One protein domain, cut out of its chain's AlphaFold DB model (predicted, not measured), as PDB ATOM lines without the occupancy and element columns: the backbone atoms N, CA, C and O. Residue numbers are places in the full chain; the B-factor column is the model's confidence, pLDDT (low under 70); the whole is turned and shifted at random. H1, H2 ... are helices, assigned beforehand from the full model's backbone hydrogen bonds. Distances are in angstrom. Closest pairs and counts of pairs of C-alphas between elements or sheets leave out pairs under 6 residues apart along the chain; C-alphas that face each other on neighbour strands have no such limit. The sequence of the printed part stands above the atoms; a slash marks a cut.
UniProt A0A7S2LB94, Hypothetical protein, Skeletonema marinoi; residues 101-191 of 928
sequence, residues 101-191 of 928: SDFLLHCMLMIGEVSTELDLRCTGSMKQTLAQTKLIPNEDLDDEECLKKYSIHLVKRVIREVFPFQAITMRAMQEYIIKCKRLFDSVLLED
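This is residues 101 to 191 of the 928 residues of the protein "Hypothetical protein" of Skeletonema marinoi (UniProt A0A7S2LB94). A long helical hairpin, H3 and H4 side by side, is crossed on one side by two short helices, H1 and H2, which run nearly parallel to each other and meet the hairpin at only a few points. H1 crosses over the hairpin where residues 157 to 161 of H3 lie, H2 crosses near the end of H4 at residues 187 to 188, and the loop of residues 112 to 125 joins the two short helices, lying partly on their far side from the hairpin. The printed part has 91 residues with four named helices, in the order H1 H2 H3 H4, and no named strand; the class is all helix. The whole is compact, with a radius of gyration of the C-alphas of 13.0 A, and spans 37 by 30 by 18 A.

H4, residues 170 to 190, is the longest helix. It forms a helical hairpin with H3, residues 144 to 161: the two touch, with 17 pairs of C-alphas within 8 A, and run opposite ways at a shallow tilt of 31 degrees. Their closest C-alphas are those of Ser 151 and Phe 184, 5.3 A apart. H1, residues 101 to 111, only just touches H3, with 3 pairs of C-alphas within 8 A, and stands about perpendicular to it at 76 degrees. Their closest C-alphas are those of Cys 107 and Val 158, 7.4 A apart, and H3 touches H1 with residues 157 to 161 alone. H1 and H4 are near each other, with 7 pairs of C-alphas within 10 A. H2, residues 126 to 132, only just touches H4, with 3 pairs of C-alphas within 8 A, and stands about perpendicular to it at 87 degrees. Their closest C-alphas are those of Lys 127 and Leu 188, 5.7 A apart, and H4 touches H2 with residues 187 to 188 alone. H1 and H2 are close but not clearly touching: the C-alphas of Met 108 and Leu 130, their closest, are 6.9 A apart. They run the same way at a shallow tilt of 12 degrees. H2 and H3 are apart. The helix packing is mostly crossed, but only just: 1 of the 3 touching pairs is at a shallow tilt. In H1, H2, H3 and H4 every O i to N i+4 pair is within hydrogen-bond range.

H4 measures 29.6 A from first to last C-alpha, from Met 170 to Glu 190 at (-14.556, 61.714, 71.947). H3 measures 25.4 A, from Glu 144 at (-4.991, 64.704, 72.694) to Glu 161. H1 begins at Ser 101, with its C-alpha at (-19.806, 49.212, 78.101), and measures 15.3 A to Ile 111. H2 runs from Met 126 to Gln 132 and measures 9.8 A.

The two C-alphas farthest apart are those of Glu 139 and Thr 169, 38.1 A. The printed part has no cut. The links from H1 to H2, 14 residues, and from H2 to H3, 11 residues, are long; that from H3 to H4, 8 residues, is short. The mean pLDDT of the printed part is 79.6, and residues 114 to 125 are under 70.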
ATOM      1  N   SER A 101     -19.504  48.659  76.767       77.19
ATOM      2  CA  SER A 101     -19.806  49.212  78.101       77.19
ATOM      3  C   SER A 101     -19.398  48.246  79.220       77.19
ATOM      4  O   SER A 101     -18.639  48.616  80.114       77.19
ATOM      5  N   ASP A 102     -19.836  46.986  79.127       77.12
ATOM      6  CA  ASP A 102     -19.533  45.944  80.117       77.12
ATOM      7  C   ASP A 102     -18.031  45.634  80.153       77.12
ATOM      8  O   ASP A 102     -17.450  45.427  81.217       77.12
ATOM      9  N   PHE A 103     -17.381  45.642  78.986       84.19
ATOM     10  CA  PHE A 103     -15.944  45.422  78.873       84.19
ATOM     11  C   PHE A 103     -15.131  46.565  79.485       84.19
ATOM     12  O   PHE A 103     -14.119  46.306  80.133       84.19
ATOM     13  N   LEU A 104     -15.568  47.817  79.320       83.88
ATOM     14  CA  LEU A 104     -14.902  48.974  79.913       83.88
ATOM     15  C   LEU A 104     -15.014  48.957  81.443       83.88
ATOM     16  O   LEU A 104     -14.003  49.121  82.119       83.88
ATOM     17  N   LEU A 105     -16.207  48.674  81.981       81.12
ATOM     18  CA  LEU A 105     -16.412  48.471  83.422       81.12
ATOM     19  C   LEU A 105     -15.546  47.327  83.956       81.12
ATOM     20  O   LEU A 105     -14.869  47.486  84.968       81.12
ATOM     21  N   HIS A 106     -15.497  46.202  83.237       83.12
ATOM     22  CA  HIS A 106     -14.629  45.082  83.589       83.12
ATOM     23  C   HIS A 106     -13.149  45.485  83.606       83.12
ATOM     24  O   HIS A 106     -12.440  45.138  84.543       83.12
ATOM     25  N   CYS A 107     -12.683  46.256  82.618       84.12
ATOM     26  CA  CYS A 107     -11.308  46.753  82.599       84.12
ATOM     27  C   CYS A 107     -11.021  47.672  83.791       84.12
ATOM     28  O   CYS A 107      -9.975  47.526  84.413       84.12
ATOM     29  N   MET A 108     -11.937  48.580  84.133       84.19
ATOM     30  CA  MET A 108     -11.766  49.485  85.275       84.19
ATOM     31  C   MET A 108     -11.691  48.729  86.602       84.19
ATOM     32  O   MET A 108     -10.827  49.029  87.415       84.19
ATOM     33  N   LEU A 109     -12.524  47.700  86.781       80.56
ATOM     34  CA  LEU A 109     -12.523  46.867  87.987       80.56
ATOM     35  C   LEU A 109     -11.317  45.925  88.089       80.56
ATOM     36  O   LEU A 109     -10.904  45.583  89.188       80.56
ATOM     37  N   MET A 110     -10.778  45.470  86.955       77.62
ATOM     38  CA  MET A 110      -9.667  44.513  86.927       77.62
ATOM     39  C   MET A 110      -8.291  45.177  86.977       77.62
ATOM     40  O   MET A 110      -7.359  44.622  87.549       77.62
ATOM     41  N   ILE A 111      -8.146  46.306  86.283       83.06
ATOM     42  CA  ILE A 111      -6.855  46.932  85.971       83.06
ATOM     43  C   ILE A 111      -6.652  48.209  86.803       83.06
ATOM     44  O   ILE A 111      -5.507  48.620  87.017       83.06
ATOM     45  N   GLY A 112      -7.752  48.854  87.205       80.31
ATOM     46  CA  GLY A 112      -7.763  50.118  87.935       80.31
ATOM     47  C   GLY A 112      -7.715  49.939  89.449       80.31
ATOM     48  O   GLY A 112      -8.000  48.868  89.979       80.31
ATOM     49  N   GLU A 113      -7.360  51.018  90.141       77.75
ATOM     50  CA  GLU A 113      -7.376  51.099  91.600       77.75
ATOM     51  C   GLU A 113      -8.681  51.755  92.056       77.75
ATOM     52  O   GLU A 113      -8.923  52.926  91.770       77.75
ATOM     53  N   VAL A 114      -9.528  50.999  92.757       68.50
ATOM     54  CA  VAL A 114     -10.787  51.490  93.337       68.50
ATOM     55  C   VAL A 114     -10.959  50.951  94.749       68.50
ATOM     56  O   VAL A 114     -10.612  49.800  95.015       68.50
ATOM     57  N   SER A 115     -11.513  51.761  95.651       59.28
ATOM     58  CA  SER A 115     -11.868  51.298  96.996       59.28
ATOM     59  C   SER A 115     -13.180  50.517  96.954       59.28
ATOM     60  O   SER A 115     -13.314  49.486  97.614       59.28
ATOM     61  N   THR A 116     -14.144  50.971  96.144       59.91
ATOM     62  CA  THR A 116     -15.444  50.316  95.963       59.91
ATOM     63  C   THR A 116     -15.940  50.416  94.515       59.91
ATOM     64  O   THR A 116     -15.619  51.351  93.788       59.91
ATOM     65  N   GLU A 117     -16.795  49.481  94.074       63.22
ATOM     66  CA  GLU A 117     -17.442  49.554  92.744       63.22
ATOM     67  C   GLU A 117     -18.316  50.818  92.586       63.22
ATOM     68  O   GLU A 117     -18.614  51.256  91.475       63.22
ATOM     69  N   LEU A 118     -18.750  51.409  93.702       60.62
ATOM     70  CA  LEU A 118     -19.590  52.600  93.707       60.62
ATOM     71  C   LEU A 118     -18.799  53.865  93.360       60.62
ATOM     72  O   LEU A 118     -19.388  54.781  92.791       60.62
ATOM     73  N   ASP A 119     -17.484  53.876  93.590       63.34
ATOM     74  CA  ASP A 119     -16.603  55.007  93.265       63.34
ATOM     75  C   ASP A 119     -16.615  55.293  91.758       63.34
ATOM     76  O   ASP A 119     -16.619  56.445  91.330       63.34
ATOM     77  N   LEU A 120     -16.760  54.240  90.942       66.56
ATOM     78  CA  LEU A 120     -16.903  54.356  89.490       66.56
ATOM     79  C   LEU A 120     -18.109  55.209  89.076       66.56
ATOM     80  O   LEU A 120     -18.138  55.710  87.955       66.56
ATOM     81  N   ARG A 121     -19.110  55.349  89.953       61.88
ATOM     82  CA  ARG A 121     -20.423  55.940  89.653       61.88
ATOM     83  C   ARG A 121     -20.536  57.403  90.068       61.88
ATOM     84  O   ARG A 121     -21.532  58.045  89.742       61.88
ATOM     85  N   CYS A 122     -19.530  57.933  90.757       59.97
ATOM     86  CA  CYS A 122     -19.519  59.306  91.250       59.97
ATOM     87  C   CYS A 122     -18.999  60.319  90.212       59.97
ATOM     88  O   CYS A 122     -19.002  61.511  90.485       59.97
ATOM     89  N   THR A 123     -18.568  59.897  89.020       64.31
ATOM     90  CA  THR A 123     -17.999  60.792  87.988       64.31
ATOM     91  C   THR A 123     -18.959  61.130  86.855       64.31
ATOM     92  O   THR A 123     -19.737  60.278  86.436       64.31
ATOM     93  N   GLY A 124     -18.807  62.329  86.281       60.78
ATOM     94  CA  GLY A 124     -19.628  62.843  85.177       60.78
ATOM     95  C   GLY A 124     -19.382  62.205  83.800       60.78
ATOM     96  O   GLY A 124     -20.282  62.180  82.964       60.78
ATOM     97  N   SER A 125     -18.181  61.672  83.544       69.25
ATOM     98  CA  SER A 125     -17.797  61.090  82.245       69.25
ATOM     99  C   SER A 125     -16.948  59.832  82.397       69.25
ATOM    100  O   SER A 125     -16.239  59.674  83.390       69.25
ATOM    101  N   MET A 126     -16.962  58.964  81.380       75.31
ATOM    102  CA  MET A 126     -16.153  57.735  81.386       75.31
ATOM    103  C   MET A 126     -14.656  58.053  81.345       75.31
ATOM    104  O   MET A 126     -13.853  57.343  81.951       75.31
ATOM    105  N   LYS A 127     -14.282  59.146  80.668       78.94
ATOM    106  CA  LYS A 127     -12.915  59.675  80.676       78.94
ATOM    107  C   LYS A 127     -12.452  60.024  82.098       78.94
ATOM    108  O   LYS A 127     -11.373  59.603  82.500       78.94
ATOM    109  N   GLN A 128     -13.279  60.717  82.884       76.69
ATOM    110  CA  GLN A 128     -12.970  61.027  84.289       76.69
ATOM    111  C   GLN A 128     -12.935  59.774  85.172       76.69
ATOM    112  O   GLN A 128     -12.084  59.684  86.054       76.69
ATOM    113  N   THR A 129     -13.796  58.782  84.922       76.50
ATOM    114  CA  THR A 129     -13.765  57.509  85.662       76.50
ATOM    115  C   THR A 129     -12.434  56.773  85.472       76.50
ATOM    116  O   THR A 129     -11.847  56.273  86.433       76.50
ATOM    117  N   LEU A 130     -11.901  56.743  84.244       82.12
ATOM    118  CA  LEU A 130     -10.575  56.170  83.972       82.12
ATOM    119  C   LEU A 130      -9.465  56.906  84.737       82.12
ATOM    120  O   LEU A 130      -8.485  56.294  85.157       82.12
ATOM    121  N   ALA A 131      -9.621  58.209  84.937       81.44
ATOM    122  CA  ALA A 131      -8.643  59.021  85.644       81.44
ATOM    123  C   ALA A 131      -8.699  58.789  87.165       81.44
ATOM    124  O   ALA A 131      -7.675  58.554  87.805       81.44
ATOM    125  N   GLN A 132      -9.908  58.700  87.729       76.88
ATOM    126  CA  GLN A 132     -10.111  58.351  89.139       76.88
ATOM    127  C   GLN A 132      -9.616  56.950  89.494       76.88
ATOM    128  O   GLN A 132      -9.009  56.765  90.544       76.88
ATOM    129  N   THR A 133      -9.801  55.978  88.599       78.94
ATOM    130  CA  THR A 133      -9.258  54.617  88.772       78.94
ATOM    131  C   THR A 133      -7.738  54.530  88.593       78.94
ATOM    132  O   THR A 133      -7.182  53.430  88.541       78.94
ATOM    133  N   LYS A 134      -7.056  55.677  88.455       80.38
ATOM    134  CA  LYS A 134      -5.615  55.817  88.193       80.38
ATOM    135  C   LYS A 134      -5.134  55.058  86.952       80.38
ATOM    136  O   LYS A 134      -3.956  54.727  86.828       80.38
ATOM    137  N   LEU A 135      -6.035  54.786  86.007       82.44
ATOM    138  CA  LEU A 135      -5.687  54.190  84.718       82.44
ATOM    139  C   LEU A 135      -5.085  55.219  83.758       82.44
ATOM    140  O   LEU A 135      -4.301  54.849  82.881       82.44
ATOM    141  N   ILE A 136      -5.440  56.493  83.937       84.50
ATOM    142  CA  ILE A 136      -4.842  57.648  83.262       84.50
ATOM    143  C   ILE A 136      -4.573  58.769  84.286       84.50
ATOM    144  O   ILE A 136      -5.266  58.830  85.301       84.50
ATOM    145  N   PRO A 137      -3.597  59.662  84.055       81.50
ATOM    146  CA  PRO A 137      -3.388  60.831  84.910       81.50
ATOM    147  C   PRO A 137      -4.550  61.834  84.825       81.50
ATOM    148  O   PRO A 137      -5.077  62.081  83.740       81.50
ATOM    149  N   ASN A 138      -4.913  62.452  85.956       76.81
ATOM    150  CA  ASN A 138      -5.941  63.505  86.010       76.81
ATOM    151  C   ASN A 138      -5.506  64.811  85.315       76.81
ATOM    152  O   ASN A 138      -6.357  65.569  84.864       76.81
ATOM    153  N   GLU A 139      -4.202  65.082  85.238       74.19
ATOM    154  CA  GLU A 139      -3.651  66.356  84.745       74.19
ATOM    155  C   GLU A 139      -3.720  66.492  83.211       74.19
ATOM    156  O   GLU A 139      -3.802  67.602  82.694       74.19
ATOM    157  N   ASP A 140      -3.771  65.370  82.483       76.38
ATOM    158  CA  ASP A 140      -3.624  65.323  81.018       76.38
ATOM    159  C   ASP A 140      -4.955  65.123  80.265       76.38
ATOM    160  O   ASP A 140      -4.975  64.681  79.113       76.38
ATOM    161  N   LEU A 141      -6.097  65.397  80.904       73.44
ATOM    162  CA  LEU A 141      -7.419  65.076  80.342       73.44
ATOM    163  C   LEU A 141      -7.786  65.876  79.081       73.44
ATOM    164  O   LEU A 141      -8.704  65.460  78.364       73.44
ATOM    165  N   ASP A 142      -7.075  66.972  78.810       75.81
ATOM    166  CA  ASP A 142      -7.290  67.858  77.659       75.81
ATOM    167  C   ASP A 142      -6.192  67.740  76.577       75.81
ATOM    168  O   ASP A 142      -6.312  68.345  75.511       75.81
ATOM    169  N   ASP A 143      -5.140  66.937  76.798       83.44
ATOM    170  CA  ASP A 143      -4.052  66.737  75.828       83.44
ATOM    171  C   ASP A 143      -4.301  65.511  74.928       83.44
ATOM    172  O   ASP A 143      -4.051  64.359  75.298       83.44
ATOM    173  N   GLU A 144      -4.739  65.757  73.689       81.12
ATOM    174  CA  GLU A 144      -4.991  64.704  72.694       81.12
ATOM    175  C   GLU A 144      -3.783  63.798  72.388       81.12
ATOM    176  O   GLU A 144      -3.972  62.614  72.069       81.12
ATOM    177  N   GLU A 145      -2.546  64.308  72.422       83.06
ATOM    178  CA  GLU A 145      -1.367  63.483  72.141       83.06
ATOM    179  C   GLU A 145      -1.079  62.519  73.290       83.06
ATOM    180  O   GLU A 145      -0.782  61.337  73.053       83.06
ATOM    181  N   CYS A 146      -1.191  62.997  74.528       83.44
ATOM    182  CA  CYS A 146      -1.047  62.163  75.717       83.44
ATOM    183  C   CYS A 146      -2.169  61.120  75.794       83.44
ATOM    184  O   CYS A 146      -1.882  59.930  75.954       83.44
ATOM    185  N   LEU A 147      -3.417  61.500  75.506       84.88
ATOM    186  CA  LEU A 147      -4.558  60.576  75.450       84.88
ATOM    187  C   LEU A 147      -4.364  59.450  74.419       84.88
ATOM    188  O   LEU A 147      -4.643  58.281  74.710       84.88
ATOM    189  N   LYS A 148      -3.803  59.742  73.236       85.81
ATOM    190  CA  LYS A 148      -3.463  58.706  72.237       85.81
ATOM    191  C   LYS A 148      -2.399  57.734  72.751       85.81
ATOM    192  O   LYS A 148      -2.489  56.529  72.480       85.81
ATOM    193  N   LYS A 149      -1.404  58.222  73.501       87.12
ATOM    194  CA  LYS A 149      -0.386  57.370  74.143       87.12
ATOM    195  C   LYS A 149      -1.014  56.501  75.236       87.12
ATOM    196  O   LYS A 149      -0.737  55.298  75.269       87.12
ATOM    197  N   TYR A 150      -1.905  57.063  76.054       87.38
ATOM    198  CA  TYR A 150      -2.625  56.331  77.101       87.38
ATOM    199  C   TYR A 150      -3.537  55.243  76.531       87.38
ATOM    200  O   TYR A 150      -3.494  54.111  77.009       87.38
ATOM    201  N   SER A 151      -4.246  55.508  75.430       88.12
ATOM    202  CA  SER A 151      -5.016  54.487  74.702       88.12
ATOM    203  C   SER A 151      -4.156  53.272  74.323       88.12
ATOM    204  O   SER A 151      -4.517  52.121  74.583       88.12
ATOM    205  N   ILE A 152      -2.960  53.505  73.764       87.69
ATOM    206  CA  ILE A 152      -2.026  52.423  73.408       87.69
ATOM    207  C   ILE A 152      -1.544  51.678  74.661       87.69
ATOM    208  O   ILE A 152      -1.401  50.452  74.628       87.69
ATOM    209  N   HIS A 153      -1.277  52.398  75.751       88.44
ATOM    210  CA  HIS A 153      -0.843  51.802  77.012       88.44
ATOM    211  C   HIS A 153      -1.924  50.892  77.614       88.44
ATOM    212  O   HIS A 153      -1.634  49.743  77.949       88.44
ATOM    213  N   LEU A 154      -3.178  51.349  77.650       88.00
ATOM    214  CA  LEU A 154      -4.313  50.563  78.136       88.00
ATOM    215  C   LEU A 154      -4.521  49.297  77.303       88.00
ATOM    216  O   LEU A 154      -4.630  48.211  77.867       88.00
ATOM    217  N   VAL A 155      -4.465  49.385  75.969       89.56
ATOM    218  CA  VAL A 155      -4.548  48.192  75.106       89.56
ATOM    219  C   VAL A 155      -3.438  47.185  75.426       89.56
ATOM    220  O   VAL A 155      -3.698  45.982  75.477       89.56
ATOM    221  N   LYS A 156      -2.206  47.648  75.681       88.19
ATOM    222  CA  LYS A 156      -1.099  46.762  76.077       88.19
ATOM    223  C   LYS A 156      -1.364  46.075  77.417       88.19
ATOM    224  O   LYS A 156      -1.067  44.885  77.524       88.19
ATOM    225  N   ARG A 157      -1.929  46.785  78.399       88.12
ATOM    226  CA  ARG A 157      -2.335  46.196  79.686       88.12
ATOM    227  C   ARG A 157      -3.436  45.157  79.493       88.12
ATOM    228  O   ARG A 157      -3.251  44.021  79.904       88.12
ATOM    229  N   VAL A 158      -4.493  45.463  78.735       86.75
ATOM    230  CA  VAL A 158      -5.571  44.502  78.420       86.75
ATOM    231  C   VAL A 158      -5.034  43.218  77.768       86.75
ATOM    232  O   VAL A 158      -5.434  42.116  78.143       86.75
ATOM    233  N   ILE A 159      -4.103  43.333  76.815       86.38
ATOM    234  CA  ILE A 159      -3.507  42.167  76.138       86.38
ATOM    235  C   ILE A 159      -2.715  41.280  77.109       86.38
ATOM    236  O   ILE A 159      -2.671  40.068  76.914       86.38
ATOM    237  N   ARG A 160      -2.078  41.869  78.127       83.81
ATOM    238  CA  ARG A 160      -1.239  41.151  79.100       83.81
ATOM    239  C   ARG A 160      -2.013  40.634  80.307       83.81
ATOM    240  O   ARG A 160      -1.667  39.580  80.820       83.81
ATOM    241  N   GLU A 161      -3.016  41.375  80.760       81.31
ATOM    242  CA  GLU A 161      -3.666  41.166  82.057       81.31
ATOM    243  C   GLU A 161      -5.090  40.602  81.921       81.31
ATOM    244  O   GLU A 161      -5.558  39.945  82.840       81.31
ATOM    245  N   VAL A 162      -5.779  40.801  80.784       81.88
ATOM    246  CA  VAL A 162      -7.184  40.368  80.604       81.88
ATOM    247  C   VAL A 162      -7.302  39.202  79.626       81.88
ATOM    248  O   VAL A 162      -7.805  38.137  79.978       81.88
ATOM    249  N   PHE A 163      -6.823  39.367  78.388       83.19
ATOM    250  CA  PHE A 163      -6.995  38.352  77.339       83.19
ATOM    251  C   PHE A 163      -6.378  36.972  77.626       83.19
ATOM    252  O   PHE A 163      -6.978  35.993  77.178       83.19
ATOM    253  N   PRO A 164      -5.260  36.827  78.368       79.69
ATOM    254  CA  PRO A 164      -4.705  35.506  78.677       79.69
ATOM    255  C   PRO A 164      -5.633  34.620  79.514       79.69
ATOM    256  O   PRO A 164      -5.528  33.399  79.452       79.69
ATOM    257  N   PHE A 165      -6.560  35.224  80.264       74.50
ATOM    258  CA  PHE A 165      -7.509  34.517  81.129       74.50
ATOM    259  C   PHE A 165      -8.876  34.291  80.468       74.50
ATOM    260  O   PHE A 165      -9.804  33.779  81.100       74.50
ATOM    261  N   GLN A 166      -9.019  34.657  79.190       74.56
ATOM    262  CA  GLN A 166     -10.227  34.419  78.408       74.56
ATOM    263  C   GLN A 166     -10.041  33.224  77.471       74.56
ATOM    264  O   GLN A 166      -9.030  33.089  76.786       74.56
ATOM    265  N   ALA A 167     -11.059  32.370  77.382       72.00
ATOM    266  CA  ALA A 167     -11.079  31.259  76.435       72.00
ATOM    267  C   ALA A 167     -11.349  31.770  75.003       72.00
ATOM    268  O   ALA A 167     -12.471  31.690  74.500       72.00
ATOM    269  N   ILE A 168     -10.329  32.337  74.350       76.62
ATOM    270  CA  ILE A 168     -10.439  32.960  73.021       76.62
ATOM    271  C   ILE A 168      -9.526  32.296  71.990       76.62
ATOM    272  O   ILE A 168      -8.418  31.854  72.278       76.62
ATOM    273  N   THR A 169      -9.989  32.243  70.742       81.88
ATOM    274  CA  THR A 169      -9.155  31.806  69.614       81.88
ATOM    275  C   THR A 169      -8.237  32.939  69.158       81.88
ATOM    276  O   THR A 169      -8.590  34.112  69.280       81.88
ATOM    277  N   MET A 170      -7.103  32.616  68.529       80.19
ATOM    278  CA  MET A 170      -6.187  33.626  67.967       80.19
ATOM    279  C   MET A 170      -6.878  34.585  66.983       80.19
ATOM    280  O   MET A 170      -6.574  35.777  66.950       80.19
ATOM    281  N   ARG A 171      -7.851  34.085  66.208       82.12
ATOM    282  CA  ARG A 171      -8.637  34.906  65.274       82.12
ATOM    283  C   ARG A 171      -9.549  35.891  66.009       82.12
ATOM    284  O   ARG A 171      -9.631  37.050  65.613       82.12
ATOM    285  N   ALA A 172     -10.207  35.445  67.080       80.81
ATOM    286  CA  ALA A 172     -11.028  36.318  67.919       80.81
ATOM    287  C   ALA A 172     -10.169  37.357  68.658       80.81
ATOM    288  O   ALA A 172     -10.560  38.516  68.744       80.81
ATOM    289  N   MET A 173      -8.968  36.980  69.108       83.69
ATOM    290  CA  MET A 173      -8.036  37.898  69.770       83.69
ATOM    291  C   MET A 173      -7.641  39.072  68.863       83.69
ATOM    292  O   MET A 173      -7.660  40.215  69.309       83.69
ATOM    293  N   GLN A 174      -7.349  38.824  67.580       84.62
ATOM    294  CA  GLN A 174      -7.069  39.903  66.620       84.62
ATOM    295  C   GLN A 174      -8.254  40.869  66.471       84.62
ATOM    296  O   GLN A 174      -8.064  42.085  66.506       84.62
ATOM    297  N   GLU A 175      -9.477  40.341  66.350       85.94
ATOM    298  CA  GLU A 175     -10.703  41.152  66.294       85.94
ATOM    299  C   GLU A 175     -10.865  41.999  67.569       85.94
ATOM    300  O   GLU A 175     -11.173  43.192  67.501       85.94
ATOM    301  N   TYR A 176     -10.621  41.394  68.732       87.50
ATOM    302  CA  TYR A 176     -10.773  42.022  70.043       87.50
ATOM    303  C   TYR A 176      -9.748  43.123  70.287       87.50
ATOM    304  O   TYR A 176     -10.130  44.184  70.768       87.50
ATOM    305  N   ILE A 177      -8.490  42.943  69.880       87.56
ATOM    306  CA  ILE A 177      -7.459  43.988  69.981       87.56
ATOM    307  C   ILE A 177      -7.862  45.230  69.174       87.56
ATOM    308  O   ILE A 177      -7.768  46.352  69.675       87.56
ATOM    309  N   ILE A 178      -8.356  45.041  67.945       86.50
ATOM    310  CA  ILE A 178      -8.796  46.152  67.087       86.50
ATOM    311  C   ILE A 178      -9.999  46.868  67.712       86.50
ATOM    312  O   ILE A 178     -10.031  48.100  67.757       86.50
ATOM    313  N   LYS A 179     -10.978  46.110  68.222       85.75
ATOM    314  CA  LYS A 179     -12.157  46.666  68.903       85.75
ATOM    315  C   LYS A 179     -11.780  47.416  70.183       85.75
ATOM    316  O   LYS A 179     -12.273  48.522  70.373       85.75
ATOM    317  N   CYS A 180     -10.861  46.887  70.991       87.88
ATOM    318  CA  CYS A 180     -10.335  47.567  72.178       87.88
ATOM    319  C   CYS A 180      -9.663  48.891  71.836       87.88
ATOM    320  O   CYS A 180      -9.935  49.892  72.488       87.88
ATOM    321  N   LYS A 181      -8.806  48.921  70.806       88.56
ATOM    322  CA  LYS A 181      -8.129  50.163  70.410       88.56
ATOM    323  C   LYS A 181      -9.132  51.235  69.997       88.56
ATOM    324  O   LYS A 181      -9.033  52.361  70.463       88.56
ATOM    325  N   ARG A 182     -10.125  50.866  69.180       86.12
ATOM    326  CA  ARG A 182     -11.213  51.777  68.792       86.12
ATOM    327  C   ARG A 182     -12.020  52.251  69.999       86.12
ATOM    328  O   ARG A 182     -12.362  53.422  70.057       86.12
ATOM    329  N   LEU A 183     -12.308  51.358  70.947       86.31
ATOM    330  CA  LEU A 183     -13.025  51.693  72.177       86.31
ATOM    331  C   LEU A 183     -12.266  52.732  73.004       86.31
ATOM    332  O   LEU A 183     -12.837  53.771  73.313       86.31
ATOM    333  N   PHE A 184     -10.995  52.484  73.325       87.75
ATOM    334  CA  PHE A 184     -10.207  53.427  74.120       87.75
ATOM    335  C   PHE A 184      -9.949  54.743  73.382       87.75
ATOM    336  O   PHE A 184      -9.983  55.787  74.019       87.75
ATOM    337  N   ASP A 185      -9.763  54.724  72.058       86.31
ATOM    338  CA  ASP A 185      -9.638  55.957  71.272       86.31
ATOM    339  C   ASP A 185     -10.906  56.805  71.339       86.31
ATOM    340  O   ASP A 185     -10.826  57.984  71.667       86.31
ATOM    341  N   SER A 186     -12.074  56.217  71.076       83.62
ATOM    342  CA  SER A 186     -13.338  56.957  71.120       83.62
ATOM    343  C   SER A 186     -13.705  57.411  72.537       83.62
ATOM    344  O   SER A 186     -14.236  58.503  72.702       83.62
ATOM    345  N   VAL A 187     -13.395  56.629  73.576       83.19
ATOM    346  CA  VAL A 187     -13.680  57.025  74.967       83.19
ATOM    347  C   VAL A 187     -12.744  58.141  75.432       83.19
ATOM    348  O   VAL A 187     -13.202  59.091  76.054       83.19
ATOM    349  N   LEU A 188     -11.448  58.063  75.123       84.12
ATOM    350  CA  LEU A 188     -10.484  59.067  75.579       84.12
ATOM    351  C   LEU A 188     -10.557  60.365  74.766       84.12
ATOM    352  O   LEU A 188     -10.438  61.436  75.350       84.12
ATOM    353  N   LEU A 189     -10.763  60.285  73.446       81.44
ATOM    354  CA  LEU A 189     -10.758  61.458  72.560       81.44
ATOM    355  C   LEU A 189     -12.147  62.078  72.371       81.44
ATOM    356  O   LEU A 189     -12.262  63.293  72.270       81.44
ATOM    357  N   GLU A 190     -13.202  61.262  72.309       72.12
ATOM    358  CA  GLU A 190     -14.556  61.714  71.947       72.12
ATOM    359  C   GLU A 190     -15.576  61.567  73.096       72.12
ATOM    360  O   GLU A 190     -16.748  61.894  72.902       72.12
ATOM    361  N   ASP A 191     -15.166  61.039  74.262       72.44
ATOM    362  CA  ASP A 191     -16.035  60.622  75.386       72.44
ATOM    363  C   ASP A 191     -17.272  59.823  74.924       72.44
ATOM    364  O   ASP A 191     -18.402  59.969  75.409       72.44
TER     365      ASP A 191